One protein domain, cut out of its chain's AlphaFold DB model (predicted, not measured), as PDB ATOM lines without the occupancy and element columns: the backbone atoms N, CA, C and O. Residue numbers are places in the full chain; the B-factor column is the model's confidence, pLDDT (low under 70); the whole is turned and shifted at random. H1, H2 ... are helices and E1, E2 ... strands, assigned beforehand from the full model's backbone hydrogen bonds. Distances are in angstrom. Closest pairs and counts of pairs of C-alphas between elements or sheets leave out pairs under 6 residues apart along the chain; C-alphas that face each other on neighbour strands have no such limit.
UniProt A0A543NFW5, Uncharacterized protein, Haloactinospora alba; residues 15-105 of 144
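AT A GLANCE: This is residues 15 to 105 of the 144 residues of an uncharacterized protein of Haloactinospora alba (UniProt A0A543NFW5). What is the main shape? Helix H2 sits in the middle, with a small two-stranded sheet, E1 and E2, on one side and a helical hairpin, H3 and H4, on another; the end of H4, residues 99 to 105, sticks out. What makes it up? The printed part has 91 residues, with four named helices and two antiparallel strands in the order H1 E1 H2 E2 H3 H4, mostly helix. It is compact, with a radius of gyration of the C-alphas of 13.4 A, and elongated, spanning 46 by 27 by 21 A.

HOW THE PARTS SIT: How do the strands pair? E1, residues 21 to 23, and E2, residues 62 to 64, are antiparallel neighbours at 143 degrees, with N 22 and O 63 within hydrogen-bond range at 2.9 A. What does the hub touch? The hub H2, residues 44 to 57, touches H1, residues 17 to 20, with residues 44 to 48 alone; the closest C-alphas are those of Cys 18 and Leu 48, 5.1 A. H2 touches H3, residues 74 to 79, closest at the C-alphas of Leu 52 and Ala 74, 5.1 A, at a steep tilt of 41 degrees, opposite ways. Where is H4? H4, residues 84 to 105, touches H2 with residues 86 to 95 alone, closest at the C-alphas of Ala 57 and Ile 91, 4.8 A, at a steep tilt of 49 degrees, the same way. H3 and H4 form a hairpin at a shallow tilt of 21 degrees, opposite ways. Are the helix backbones complete? In H2, H3 and H4 every O i to N i+4 pair is within hydrogen-bond range; H1 is too short for such a pair.

IN THESE COORDINATES: Where are the anchors? H1 begins at C-alpha 17, (-9.874, -18.367, 53.720), and H4 ends at C-alpha 105, (2.149, -3.913, 21.205). How long are the longer elements? From first to last C-alpha, H4 is 31.2 A and H2 is 19.6 A.

THE WHOLE: How large is it? The two C-alphas farthest apart, those of Arg 37 and Ala 105, are 46.5 A apart, and the printed part has no cut. Which link is long, and where is confidence low? The link from E1 to H2, residues 24 to 43, is long; residues 66 to 69 and 105 have pLDDT under 70.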
ATOM      1  N   PRO A  15     -14.641 -23.121  55.745       89.31
ATOM      2  CA  PRO A  15     -14.288 -22.832  54.360       89.31
ATOM      3  C   PRO A  15     -12.895 -22.196  54.286       89.31
ATOM      4  O   PRO A  15     -12.555 -21.343  55.112       89.31
ATOM      5  N   CYS A  16     -12.106 -22.595  53.282       92.00
ATOM      6  CA  CYS A  16     -10.782 -22.025  53.028       92.00
ATOM      7  C   CYS A  16     -10.845 -20.501  53.020       92.00
ATOM      8  O   CYS A  16     -11.650 -19.912  52.310       92.00
ATOM      9  N   THR A  17      -9.924 -19.836  53.710       91.06
ATOM     10  CA  THR A  17      -9.874 -18.367  53.720       91.06
ATOM     11  C   THR A  17      -9.732 -17.782  52.316       91.06
ATOM     12  O   THR A  17     -10.307 -16.747  52.003       91.06
ATOM     13  N   CYS A  18      -9.055 -18.502  51.423       90.75
ATOM     14  CA  CYS A  18      -8.946 -18.156  50.014       90.75
ATOM     15  C   CYS A  18     -10.296 -18.023  49.278       90.75
ATOM     16  O   CYS A  18     -10.377 -17.261  48.321       90.75
ATOM     17  N   SER A  19     -11.349 -18.741  49.689       91.06
ATOM     18  CA  SER A  19     -12.681 -18.652  49.068       91.06
ATOM     19  C   SER A  19     -13.469 -17.428  49.524       91.06
ATOM     20  O   SER A  19     -14.499 -17.116  48.941       91.06
ATOM     21  N   LYS A  20     -13.005 -16.753  50.578       90.19
ATOM     22  CA  LYS A  20     -13.693 -15.620  51.195       90.19
ATOM     23  C   LYS A  20     -13.340 -14.288  50.550       90.19
ATOM     24  O   LYS A  20     -13.756 -13.276  51.076       90.19
ATOM     25  N   TYR A  21     -12.557 -14.253  49.478       91.31
ATOM     26  CA  TYR A  21     -12.173 -13.007  48.816       91.31
ATOM     27  C   TYR A  21     -12.770 -12.942  47.414       91.31
ATOM     28  O   TYR A  21     -12.759 -13.937  46.682       91.31
ATOM     29  N   ALA A  22     -13.267 -11.759  47.071       92.69
ATOM     30  CA  ALA A  22     -13.830 -11.426  45.775       92.69
ATOM     31  C   ALA A  22     -13.267 -10.087  45.292       92.69
ATOM     32  O   ALA A  22     -12.965  -9.198  46.086       92.69
ATOM     33  N   ASP A  23     -13.125  -9.953  43.984       91.44
ATOM     34  CA  ASP A  23     -12.781  -8.704  43.326       91.44
ATOM     35  C   ASP A  23     -14.004  -7.787  43.403       91.44
ATOM     36  O   ASP A  23     -15.104  -8.178  43.012       91.44
ATOM     37  N   ALA A  24     -13.830  -6.590  43.957       89.62
ATOM     38  CA  ALA A  24     -14.931  -5.656  44.170       89.62
ATOM     39  C   ALA A  24     -15.470  -5.067  42.856       89.62
ATOM     40  O   ALA A  24     -16.621  -4.642  42.801       89.62
ATOM     41  N   THR A  25     -14.652  -5.055  41.802       85.88
ATOM     42  CA  THR A  25     -15.005  -4.527  40.484       85.88
ATOM     43  C   THR A  25     -15.677  -5.598  39.627       85.88
ATOM     44  O   THR A  25     -16.697  -5.338  38.994       85.88
ATOM     45  N   THR A  26     -15.108  -6.805  39.584       87.00
ATOM     46  CA  THR A  26     -15.551  -7.865  38.655       87.00
ATOM     47  C   THR A  26     -16.417  -8.940  39.307       87.00
ATOM     48  O   THR A  26     -17.065  -9.715  38.606       87.00
ATOM     49  N   GLY A  27     -16.411  -9.036  40.638       87.31
ATOM     50  CA  GLY A  27     -17.009 -10.149  41.373       87.31
ATOM     51  C   GLY A  27     -16.246 -11.473  41.230       87.31
ATOM     52  O   GLY A  27     -16.708 -12.496  41.738       87.31
ATOM     53  N   GLU A  28     -15.087 -11.492  40.553       89.75
ATOM     54  CA  GLU A  28     -14.269 -12.698  40.401       89.75
ATOM     55  C   GLU A  28     -13.801 -13.181  41.781       89.75
ATOM     56  O   GLU A  28     -13.307 -12.408  42.600       89.75
ATOM     57  N   THR A  29     -13.938 -14.478  42.054       92.06
ATOM     58  CA  THR A  29     -13.428 -15.103  43.283       92.06
ATOM     59  C   THR A  29     -12.307 -16.074  42.947       92.06
ATOM     60  O   THR A  29     -12.083 -16.432  41.791       92.06
ATOM     61  N   THR A  30     -11.633 -16.612  43.963       89.62
ATOM     62  CA  THR A  30     -10.665 -17.697  43.732       89.62
ATOM     63  C   THR A  30     -11.318 -19.005  43.248       89.62
ATOM     64  O   THR A  30     -10.600 -19.952  42.912       89.62
ATOM     65  N   GLY A  31     -12.654 -19.120  43.263       88.62
ATOM     66  CA  GLY A  31     -13.382 -20.345  42.912       88.62
ATOM     67  C   GLY A  31     -13.073 -21.526  43.838       88.62
ATOM     68  O   GLY A  31     -13.167 -22.685  43.438       88.62
ATOM     69  N   CYS A  32     -12.589 -21.271  45.057       90.88
ATOM     70  CA  CYS A  32     -12.288 -22.334  46.006       90.88
ATOM     71  C   CYS A  32     -13.551 -22.807  46.738       90.88
ATOM     72  O   CYS A  32     -14.241 -22.012  47.358       90.88
ATOM     73  N   THR A  33     -13.785 -24.120  46.739       91.00
ATOM     74  CA  THR A  33     -14.886 -24.780  47.467       91.00
ATOM     75  C   THR A  33     -14.399 -25.708  48.587       91.00
ATOM     76  O   THR A  33     -15.185 -26.443  49.176       91.00
ATOM     77  N   LYS A  34     -13.092 -25.710  48.888       89.88
ATOM     78  CA  LYS A  34     -12.508 -26.606  49.896       89.88
ATOM     79  C   LYS A  34     -12.789 -26.108  51.310       89.88
ATOM     80  O   LYS A  34     -12.640 -24.917  51.595       89.88
ATOM     81  N   THR A  35     -13.054 -27.046  52.207       92.62
ATOM     82  CA  THR A  35     -13.020 -26.844  53.655       92.62
ATOM     83  C   THR A  35     -11.675 -27.301  54.225       92.62
ATOM     84  O   THR A  35     -10.938 -28.078  53.612       92.62
ATOM     85  N   THR A  36     -11.287 -26.755  55.371       91.56
ATOM     86  CA  THR A  36     -10.018 -27.057  56.038       91.56
ATOM     87  C   THR A  36     -10.138 -26.807  57.541       91.56
ATOM     88  O   THR A  36     -10.978 -26.041  57.999       91.56
ATOM     89  N   ARG A  37      -9.286 -27.468  58.329       88.25
ATOM     90  CA  ARG A  37      -9.143 -27.220  59.779       88.25
ATOM     91  C   ARG A  37      -8.118 -26.120  60.094       88.25
ATOM     92  O   ARG A  37      -7.882 -25.804  61.261       88.25
ATOM     93  N   ARG A  38      -7.445 -25.600  59.063       88.75
ATOM     94  CA  ARG A  38      -6.479 -24.488  59.097       88.75
ATOM     95  C   ARG A  38      -7.066 -23.289  58.350       88.75
ATOM     96  O   ARG A  38      -8.106 -23.421  57.725       88.75
ATOM     97  N   ASP A  39      -6.363 -22.161  58.324       87.88
ATOM     98  CA  ASP A  39      -6.825 -20.990  57.562       87.88
ATOM     99  C   ASP A  39      -6.862 -21.262  56.049       87.88
ATOM    100  O   ASP A  39      -7.751 -20.785  55.340       87.88
ATOM    101  N   PHE A  40      -5.935 -22.088  55.551       91.44
ATOM    102  CA  PHE A  40      -5.816 -22.446  54.139       91.44
ATOM    103  C   PHE A  40      -5.773 -23.964  53.944       91.44
ATOM    104  O   PHE A  40      -5.228 -24.708  54.766       91.44
ATOM    105  N   ALA A  41      -6.333 -24.436  52.829       91.94
ATOM    106  CA  ALA A  41      -6.006 -25.761  52.309       91.94
ATOM    107  C   ALA A  41      -4.558 -25.762  51.766       91.94
ATOM    108  O   ALA A  41      -4.034 -24.689  51.446       91.94
ATOM    109  N   PRO A  42      -3.890 -26.923  51.637       91.56
ATOM    110  CA  PRO A  42      -2.516 -26.980  51.131       91.56
ATOM    111  C   PRO A  42      -2.353 -26.233  49.792       91.56
ATOM    112  O   PRO A  42      -3.088 -26.503  48.841       91.56
ATOM    113  N   GLY A  43      -1.430 -25.264  49.744       91.00
ATOM    114  CA  GLY A  43      -1.130 -24.432  48.567       91.00
ATOM    115  C   GLY A  43      -2.144 -23.321  48.251       91.00
ATOM    116  O   GLY A  43      -1.982 -22.597  47.268       91.00
ATOM    117  N   HIS A  44      -3.206 -23.158  49.043       94.12
ATOM    118  CA  HIS A  44      -4.237 -22.152  48.771       94.12
ATOM    119  C   HIS A  44      -3.879 -20.742  49.268       94.12
ATOM    120  O   HIS A  44      -4.511 -19.774  48.844       94.12
ATOM    121  N   ASP A  45      -2.851 -20.604  50.101       92.94
ATOM    122  CA  ASP A  45      -2.224 -19.316  50.406       92.94
ATOM    123  C   ASP A  45      -1.602 -18.706  49.135       92.94
ATOM    124  O   ASP A  45      -1.806 -17.530  48.836       92.94
ATOM    125  N   ALA A  46      -0.928 -19.528  48.319       94.44
ATOM    126  CA  ALA A  46      -0.390 -19.117  47.026       94.44
ATOM    127  C   ALA A  46      -1.510 -18.775  46.035       94.44
ATOM    128  O   ALA A  46      -1.389 -17.808  45.282       94.44
ATOM    129  N   LYS A  47      -2.628 -19.513  46.083       94.69
ATOM    130  CA  LYS A  47      -3.817 -19.217  45.274       94.69
ATOM    131  C   LYS A  47      -4.412 -17.847  45.613       94.69
ATOM    132  O   LYS A  47      -4.654 -17.057  44.704       94.69
ATOM    133  N   LEU A  48      -4.602 -17.545  46.901       95.00
ATOM    134  CA  LEU A  48      -5.082 -16.230  47.336       95.00
ATOM    135  C   LEU A  48      -4.092 -15.124  46.943       95.00
ATOM    136  O   LEU A  48      -4.493 -14.105  46.398       95.00
ATOM    137  N   LYS A  49      -2.792 -15.345  47.140       95.00
ATOM    138  CA  LYS A  49      -1.741 -14.393  46.758       95.00
ATOM    139  C   LYS A  49      -1.765 -14.059  45.265       95.00
ATOM    140  O   LYS A  49      -1.717 -12.887  44.914       95.00
ATOM    141  N   GLY A  50      -1.864 -15.067  44.395       95.19
ATOM    142  CA  GLY A  50      -1.956 -14.870  42.945       95.19
ATOM    143  C   GLY A  50      -3.207 -14.091  42.536       95.19
ATOM    144  O   GLY A  50      -3.119 -13.179  41.719       95.19
ATOM    145  N   PHE A  51      -4.347 -14.397  43.160       95.38
ATOM    146  CA  PHE A  51      -5.592 -13.657  42.964       95.38
ATOM    147  C   PHE A  51      -5.454 -12.177  43.356       95.38
ATOM    148  O   PHE A  51      -5.757 -11.298  42.555       95.38
ATOM    149  N   LEU A  52      -4.911 -11.898  44.544       95.38
ATOM    150  CA  LEU A  52      -4.682 -10.533  45.027       95.38
ATOM    151  C   LEU A  52      -3.709  -9.755  44.130       95.38
ATOM    152  O   LEU A  52      -3.918  -8.573  43.882       95.38
ATOM    153  N   ILE A  53      -2.664 -10.409  43.614       96.44
ATOM    154  CA  ILE A  53      -1.733  -9.788  42.661       96.44
ATOM    155  C   ILE A  53      -2.444  -9.437  41.354       96.44
ATOM    156  O   ILE A  53      -2.235  -8.344  40.842       96.44
ATOM    157  N   LYS A  54      -3.285 -10.333  40.821       95.00
ATOM    158  CA  LYS A  54      -4.043 -10.092  39.585       95.00
ATOM    159  C   LYS A  54      -5.008  -8.913  39.749       95.00
ATOM    160  O   LYS A  54      -4.964  -7.997  38.934       95.00
ATOM    161  N   ALA A  55      -5.818  -8.914  40.810       94.12
ATOM    162  CA  ALA A  55      -6.741  -7.819  41.118       94.12
ATOM    163  C   ALA A  55      -5.991  -6.496  41.339       94.12
ATOM    164  O   ALA A  55      -6.309  -5.491  40.709       94.12
ATOM    165  N   GLY A  56      -4.931  -6.506  42.152       93.88
ATOM    166  CA  GLY A  56      -4.133  -5.309  42.416       93.88
ATOM    167  C   GLY A  56      -3.403  -4.772  41.180       93.88
ATOM    168  O   GLY A  56      -3.320  -3.562  41.008       93.88
ATOM    169  N   ALA A  57      -2.917  -5.641  40.288       94.75
ATOM    170  CA  ALA A  57      -2.307  -5.223  39.024       94.75
ATOM    171  C   ALA A  57      -3.319  -4.551  38.089       94.75
ATOM    172  O   ALA A  57      -2.981  -3.569  37.440       94.75
ATOM    173  N   ALA A  58      -4.566  -5.029  38.083       91.56
ATOM    174  CA  ALA A  58      -5.675  -4.394  37.373       91.56
ATOM    175  C   ALA A  58      -6.198  -3.112  38.060       91.56
ATOM    176  O   ALA A  58      -7.097  -2.463  37.534       91.56
ATOM    177  N   GLY A  59      -5.661  -2.736  39.228       91.62
ATOM    178  CA  GLY A  59      -6.126  -1.582  40.004       91.62
ATOM    179  C   GLY A  59      -7.447  -1.819  40.743       91.62
ATOM    180  O   GLY A  59      -8.083  -0.867  41.184       91.62
ATOM    181  N   HIS A  60      -7.878  -3.073  40.876       93.31
ATOM    182  CA  HIS A  60      -9.131  -3.421  41.537       93.31
ATOM    183  C   HIS A  60      -8.953  -3.547  43.053       93.31
ATOM    184  O   HIS A  60      -7.920  -4.007  43.555       93.31
ATOM    185  N   LEU A  61     -10.004  -3.179  43.786       93.19
ATOM    186  CA  LEU A  61     -10.108  -3.440  45.218       93.19
ATOM    187  C   LEU A  61     -10.645  -4.854  45.467       93.19
ATOM    188  O   LEU A  61     -11.227  -5.491  44.589       93.19
ATOM    189  N   VAL A  62     -10.449  -5.353  46.683       91.88
ATOM    190  CA  VAL A  62     -10.832  -6.709  47.074       91.88
ATOM    191  C   VAL A  62     -11.743  -6.650  48.291       91.88
ATOM    192  O   VAL A  62     -11.395  -6.067  49.315       91.88
ATOM    193  N   ALA A  63     -12.900  -7.296  48.187       90.06
ATOM    194  CA  ALA A  63     -13.868  -7.434  49.264       90.06
ATOM    195  C   ALA A  63     -13.791  -8.828  49.897       90.06
ATOM    196  O   ALA A  63     -13.425  -9.819  49.251       90.06
ATOM    197  N   LEU A  64     -14.179  -8.917  51.169       84.38
ATOM    198  CA  LEU A  64     -14.446 -10.205  51.791       84.38
ATOM    199  C   LEU A  64     -15.850 -10.661  51.348       84.38
ATOM    200  O   LEU A  64     -16.848 -10.006  51.631       84.38
ATOM    201  N   ALA A  65     -15.924 -11.768  50.616       70.00
ATOM    202  CA  ALA A  65     -17.148 -12.334  50.071       70.00
ATOM    203  C   ALA A  65     -18.181 -12.571  51.185       70.00
ATOM    204  O   ALA A  65     -17.967 -13.387  52.083       70.00
ATOM    205  N   GLY A  66     -19.301 -11.848  51.107       61.75
ATOM    206  CA  GLY A  66     -20.396 -11.931  52.076       61.75
ATOM    207  C   GLY A  66     -20.207 -11.107  53.354       61.75
ATOM    208  O   GLY A  66     -21.026 -11.241  54.259       61.75
ATOM    209  N   ALA A  67     -19.170 -10.267  53.448       63.75
ATOM    210  CA  ALA A  67     -19.045  -9.271  54.510       63.75
ATOM    211  C   ALA A  67     -19.496  -7.886  54.013       63.75
ATOM    212  O   ALA A  67     -19.279  -7.568  52.845       63.75
ATOM    213  N   PRO A  68     -20.082  -7.049  54.886       57.41
ATOM    214  CA  PRO A  68     -20.443  -5.669  54.559       57.41
ATOM    215  C   PRO A  68     -19.238  -4.712  54.556       57.41
ATOM    216  O   PRO A  68     -19.425  -3.517  54.346       57.41
ATOM    217  N   ASP A  69     -18.032  -5.213  54.843       69.25
ATOM    218  CA  ASP A  69     -16.825  -4.396  54.939       69.25
ATOM    219  C   ASP A  69     -16.500  -3.721  53.600       69.25
ATOM    220  O   ASP A  69     -16.647  -4.310  52.525       69.25
ATOM    221  N   GLU A  70     -16.010  -2.484  53.690       81.12
ATOM    222  CA  GLU A  70     -15.560  -1.709  52.539       81.12
ATOM    223  C   GLU A  70     -14.430  -2.454  51.802       81.12
ATOM    224  O   GLU A  70     -13.540  -3.025  52.445       81.12
ATOM    225  N   PRO A  71     -14.454  -2.504  50.456       88.75
ATOM    226  CA  PRO A  71     -13.410  -3.167  49.693       88.75
ATOM    227  C   PRO A  71     -12.056  -2.492  49.940       88.75
ATOM    228  O   PRO A  71     -11.922  -1.274  49.867       88.75
ATOM    229  N   VAL A  72     -11.033  -3.301  50.208       91.56
ATOM    230  CA  VAL A  72      -9.693  -2.827  50.576       91.56
ATOM    231  C   VAL A  72      -8.681  -3.092  49.470       91.56
ATOM    232  O   VAL A  72      -8.902  -3.892  48.558       91.56
ATOM    233  N   GLN A  73      -7.517  -2.455  49.568       91.81
ATOM    234  CA  GLN A  73      -6.407  -2.748  48.669       91.81
ATOM    235  C   GLN A  73      -5.917  -4.193  48.845       91.81
ATOM    236  O   GLN A  73      -5.862  -4.737  49.950       91.81
ATOM    237  N   ALA A  74      -5.476  -4.810  47.749       91.69
ATOM    238  CA  ALA A  74      -4.991  -6.189  47.751       91.69
ATOM    239  C   ALA A  74      -3.814  -6.429  48.725       91.69
ATOM    240  O   ALA A  74      -3.713  -7.491  49.344       91.69
ATOM    241  N   SER A  75      -2.928  -5.443  48.892       89.81
ATOM    242  CA  SER A  75      -1.811  -5.480  49.848       89.81
ATOM    243  C   SER A  75      -2.279  -5.419  51.306       89.81
ATOM    244  O   SER A  75      -1.711  -6.098  52.165       89.81
ATOM    245  N   GLU A  76      -3.335  -4.659  51.582       90.62
ATOM    246  CA  GLU A  76      -3.948  -4.549  52.902       90.62
ATOM    247  C   GLU A  76      -4.690  -5.835  53.271       90.62
ATOM    248  O   GLU A  76      -4.460  -6.384  54.350       90.62
ATOM    249  N   ALA A  77      -5.467  -6.408  52.347       90.62
ATOM    250  CA  ALA A  77      -6.080  -7.726  52.524       90.62
ATOM    251  C   ALA A  77      -5.035  -8.811  52.856       90.62
ATOM    252  O   ALA A  77      -5.264  -9.678  53.699       90.62
ATOM    253  N   ALA A  78      -3.862  -8.730  52.225       92.56
ATOM    254  CA  ALA A  78      -2.741  -9.642  52.426       92.56
ATOM    255  C   ALA A  78      -1.997  -9.467  53.765       92.56
ATOM    256  O   ALA A  78      -1.303 -10.391  54.204       92.56
ATOM    257  N   SER A  79      -2.112  -8.304  54.414       92.06
ATOM    258  CA  SER A  79      -1.421  -8.012  55.680       92.06
ATOM    259  C   SER A  79      -1.843  -8.956  56.804       92.06
ATOM    260  O   SER A  79      -0.998  -9.412  57.574       92.06
ATOM    261  N   ARG A  80      -3.119  -9.364  56.802       89.25
ATOM    262  CA  ARG A  80      -3.734 -10.280  57.777       89.25
ATOM    263  C   ARG A  80      -3.055 -11.652  57.844       89.25
ATOM    264  O   ARG A  80      -3.199 -12.361  58.833       89.25
ATOM    265  N   PHE A  81      -2.303 -12.020  56.809       90.62
ATOM    266  CA  PHE A  81      -1.668 -13.331  56.667       90.62
ATOM    267  C   PHE A  81      -0.141 -13.249  56.540       90.62
ATOM    268  O   PHE A  81       0.506 -14.236  56.195       90.62
ATOM    269  N   GLY A  82       0.448 -12.069  56.758       91.50
ATOM    270  CA  GLY A  82       1.898 -11.877  56.729       91.50
ATOM    271  C   GLY A  82       2.543 -11.909  55.336       91.50
ATOM    272  O   GLY A  82       3.768 -11.923  55.243       91.50
ATOM    273  N   PHE A  83       1.770 -11.888  54.242       94.38
ATOM    274  CA  PHE A  83       2.318 -11.908  52.875       94.38
ATOM    275  C   PHE A  83       2.112 -10.608  52.077       94.38
ATOM    276  O   PHE A  83       2.334 -10.599  50.863       94.38
ATOM    277  N   ALA A  84       1.771  -9.493  52.737       93.75
ATOM    278  CA  ALA A  84       1.588  -8.176  52.107       93.75
ATOM    279  C   ALA A  84       2.751  -7.765  51.190       93.75
ATOM    280  O   ALA A  84       2.525  -7.369  50.048       93.75
ATOM    281  N   ARG A  85       4.004  -7.943  51.637       95.81
ATOM    282  CA  ARG A  85       5.195  -7.627  50.830       95.81
ATOM    283  C   ARG A  85       5.235  -8.418  49.521       95.81
ATOM    284  O   ARG A  85       5.580  -7.859  48.483       95.81
ATOM    285  N   HIS A  86       4.881  -9.702  49.555       95.31
ATOM    286  CA  HIS A  86       4.867 -10.543  48.358       95.31
ATOM    287  C   HIS A  86       3.803 -10.092  47.361       95.31
ATOM    288  O   HIS A  86       4.066 -10.095  46.162       95.31
ATOM    289  N   VAL A  87       2.631  -9.682  47.852       95.44
ATOM    290  CA  VAL A  87       1.553  -9.158  47.008       95.44
ATOM    291  C   VAL A  87       1.945  -7.809  46.417       95.44
ATOM    292  O   VAL A  87       1.895  -7.664  45.205       95.44
ATOM    293  N   ALA A  88       2.451  -6.869  47.218       94.06
ATOM    294  CA  ALA A  88       2.904  -5.565  46.728       94.06
ATOM    295  C   ALA A  88       4.015  -5.690  45.667       94.06
ATOM    296  O   ALA A  88       3.932  -5.098  44.593       94.06
ATOM    297  N   SER A  89       5.030  -6.526  45.923       95.38
ATOM    298  CA  SER A  89       6.082  -6.805  44.935       95.38
ATOM    299  C   SER A  89       5.543  -7.509  43.688       95.38
ATOM    300  O   SER A  89       6.022  -7.259  42.585       95.38
ATOM    301  N   GLY A  90       4.562  -8.402  43.846       94.94
ATOM    302  CA  GLY A  90       3.909  -9.085  42.733       94.94
ATOM    303  C   GLY A  90       3.110  -8.132  41.847       94.94
ATOM    304  O   GLY A  90       3.239  -8.211  40.631       94.94
ATOM    305  N   ILE A  91       2.351  -7.210  42.449       95.50
ATOM    306  CA  ILE A  91       1.577  -6.173  41.751       95.50
ATOM    307  C   ILE A  91       2.512  -5.297  40.926       95.50
ATOM    308  O   ILE A  91       2.326  -5.191  39.721       95.50
ATOM    309  N   SER A  92       3.572  -4.763  41.539       94.50
ATOM    310  CA  SER A  92       4.540  -3.911  40.838       94.50
ATOM    311  C   SER A  92       5.176  -4.618  39.633       94.50
ATOM    312  O   SER A  92       5.270  -4.043  38.553       94.50
ATOM    313  N   ARG A  93       5.554  -5.897  39.772       94.06
ATOM    314  CA  ARG A  93       6.090  -6.685  38.648       94.06
ATOM    315  C   ARG A  93       5.049  -6.947  37.566       94.06
ATOM    316  O   ARG A  93       5.391  -6.958  36.388       94.06
ATOM    317  N   ALA A  94       3.806  -7.216  37.956       92.38
ATOM    318  CA  ALA A  94       2.721  -7.464  37.018       92.38
ATOM    319  C   ALA A  94       2.371  -6.198  36.225       92.38
ATOM    320  O   ALA A  94       2.236  -6.287  35.010       92.38
ATOM    321  N   GLN A  95       2.325  -5.040  36.884       91.25
ATOM    322  CA  GLN A  95       2.125  -3.737  36.249       91.25
ATOM    323  C   GLN A  95       3.269  -3.402  35.293       91.25
ATOM    324  O   GLN A  95       3.018  -3.163  34.120       91.25
ATOM    325  N   ALA A  96       4.527  -3.530  35.731       90.25
ATOM    326  CA  ALA A  96       5.680  -3.316  34.854       90.25
ATOM    327  C   ALA A  96       5.654  -4.238  33.621       90.25
ATOM    328  O   ALA A  96       5.996  -3.830  32.515       90.25
ATOM    329  N   LYS A  97       5.208  -5.490  33.788       88.88
ATOM    330  CA  LYS A  97       5.032  -6.419  32.666       88.88
ATOM    331  C   LYS A  97       3.887  -6.000  31.738       88.88
ATOM    332  O   LYS A  97       4.000  -6.199  30.534       88.88
ATOM    333  N   GLN A  98       2.789  -5.473  32.274       86.00
ATOM    334  CA  GLN A  98       1.677  -4.956  31.473       86.00
ATOM    335  C   GLN A  98       2.104  -3.719  30.679       86.00
ATOM    336  O   GLN A  98       1.841  -3.673  29.486       86.00
ATOM    337  N   GLU A  99       2.833  -2.792  31.299       80.56
ATOM    338  CA  GLU A  99       3.408  -1.615  30.639       80.56
ATOM    339  C   GLU A  99       4.371  -2.009  29.510       80.56
ATOM    340  O   GLU A  99       4.287  -1.486  28.399       80.56
ATOM    341  N   GLN A 100       5.247  -2.989  29.759       76.44
ATOM    342  CA  GLN A 100       6.122  -3.549  28.724       76.44
ATOM    343  C   GLN A 100       5.319  -4.194  27.594       76.44
ATOM    344  O   GLN A 100       5.584  -3.922  26.432       76.44
ATOM    345  N   ALA A 101       4.300  -4.992  27.918       77.25
ATOM    346  CA  ALA A 101       3.461  -5.625  26.908       77.25
ATOM    347  C   ALA A 101       2.693  -4.598  26.059       77.25
ATOM    348  O   ALA A 101       2.531  -4.811  24.861       77.25
ATOM    349  N   THR A 102       2.241  -3.485  26.647       75.44
ATOM    350  CA  THR A 102       1.630  -2.384  25.887       75.44
ATOM    351  C   THR A 102       2.651  -1.664  25.009       75.44
ATOM    352  O   THR A 102       2.358  -1.392  23.852       75.44
ATOM    353  N   ALA A 103       3.869  -1.430  25.508       71.81
ATOM    354  CA  ALA A 103       4.935  -0.819  24.718       71.81
ATOM    355  C   ALA A 103       5.353  -1.708  23.534       71.81
ATOM    356  O   ALA A 103       5.552  -1.208  22.431       71.81
ATOM    357  N   ASP A 104       5.431  -3.023  23.741       70.69
ATOM    358  CA  ASP A 104       5.714  -3.991  22.681       70.69
ATOM    359  C   ASP A 104       4.568  -4.055  21.658       70.69
ATOM    360  O   ASP A 104       4.825  -4.161  20.459       70.69
ATOM    361  N   ALA A 105       3.309  -3.952  22.098       69.69
ATOM    362  CA  ALA A 105       2.149  -3.913  21.205       69.69
ATOM    363  C   ALA A 105       2.137  -2.670  20.295       69.69
ATOM    364  O   ALA A 105       1.683  -2.758  19.156       69.69
TER     365      ALA A 105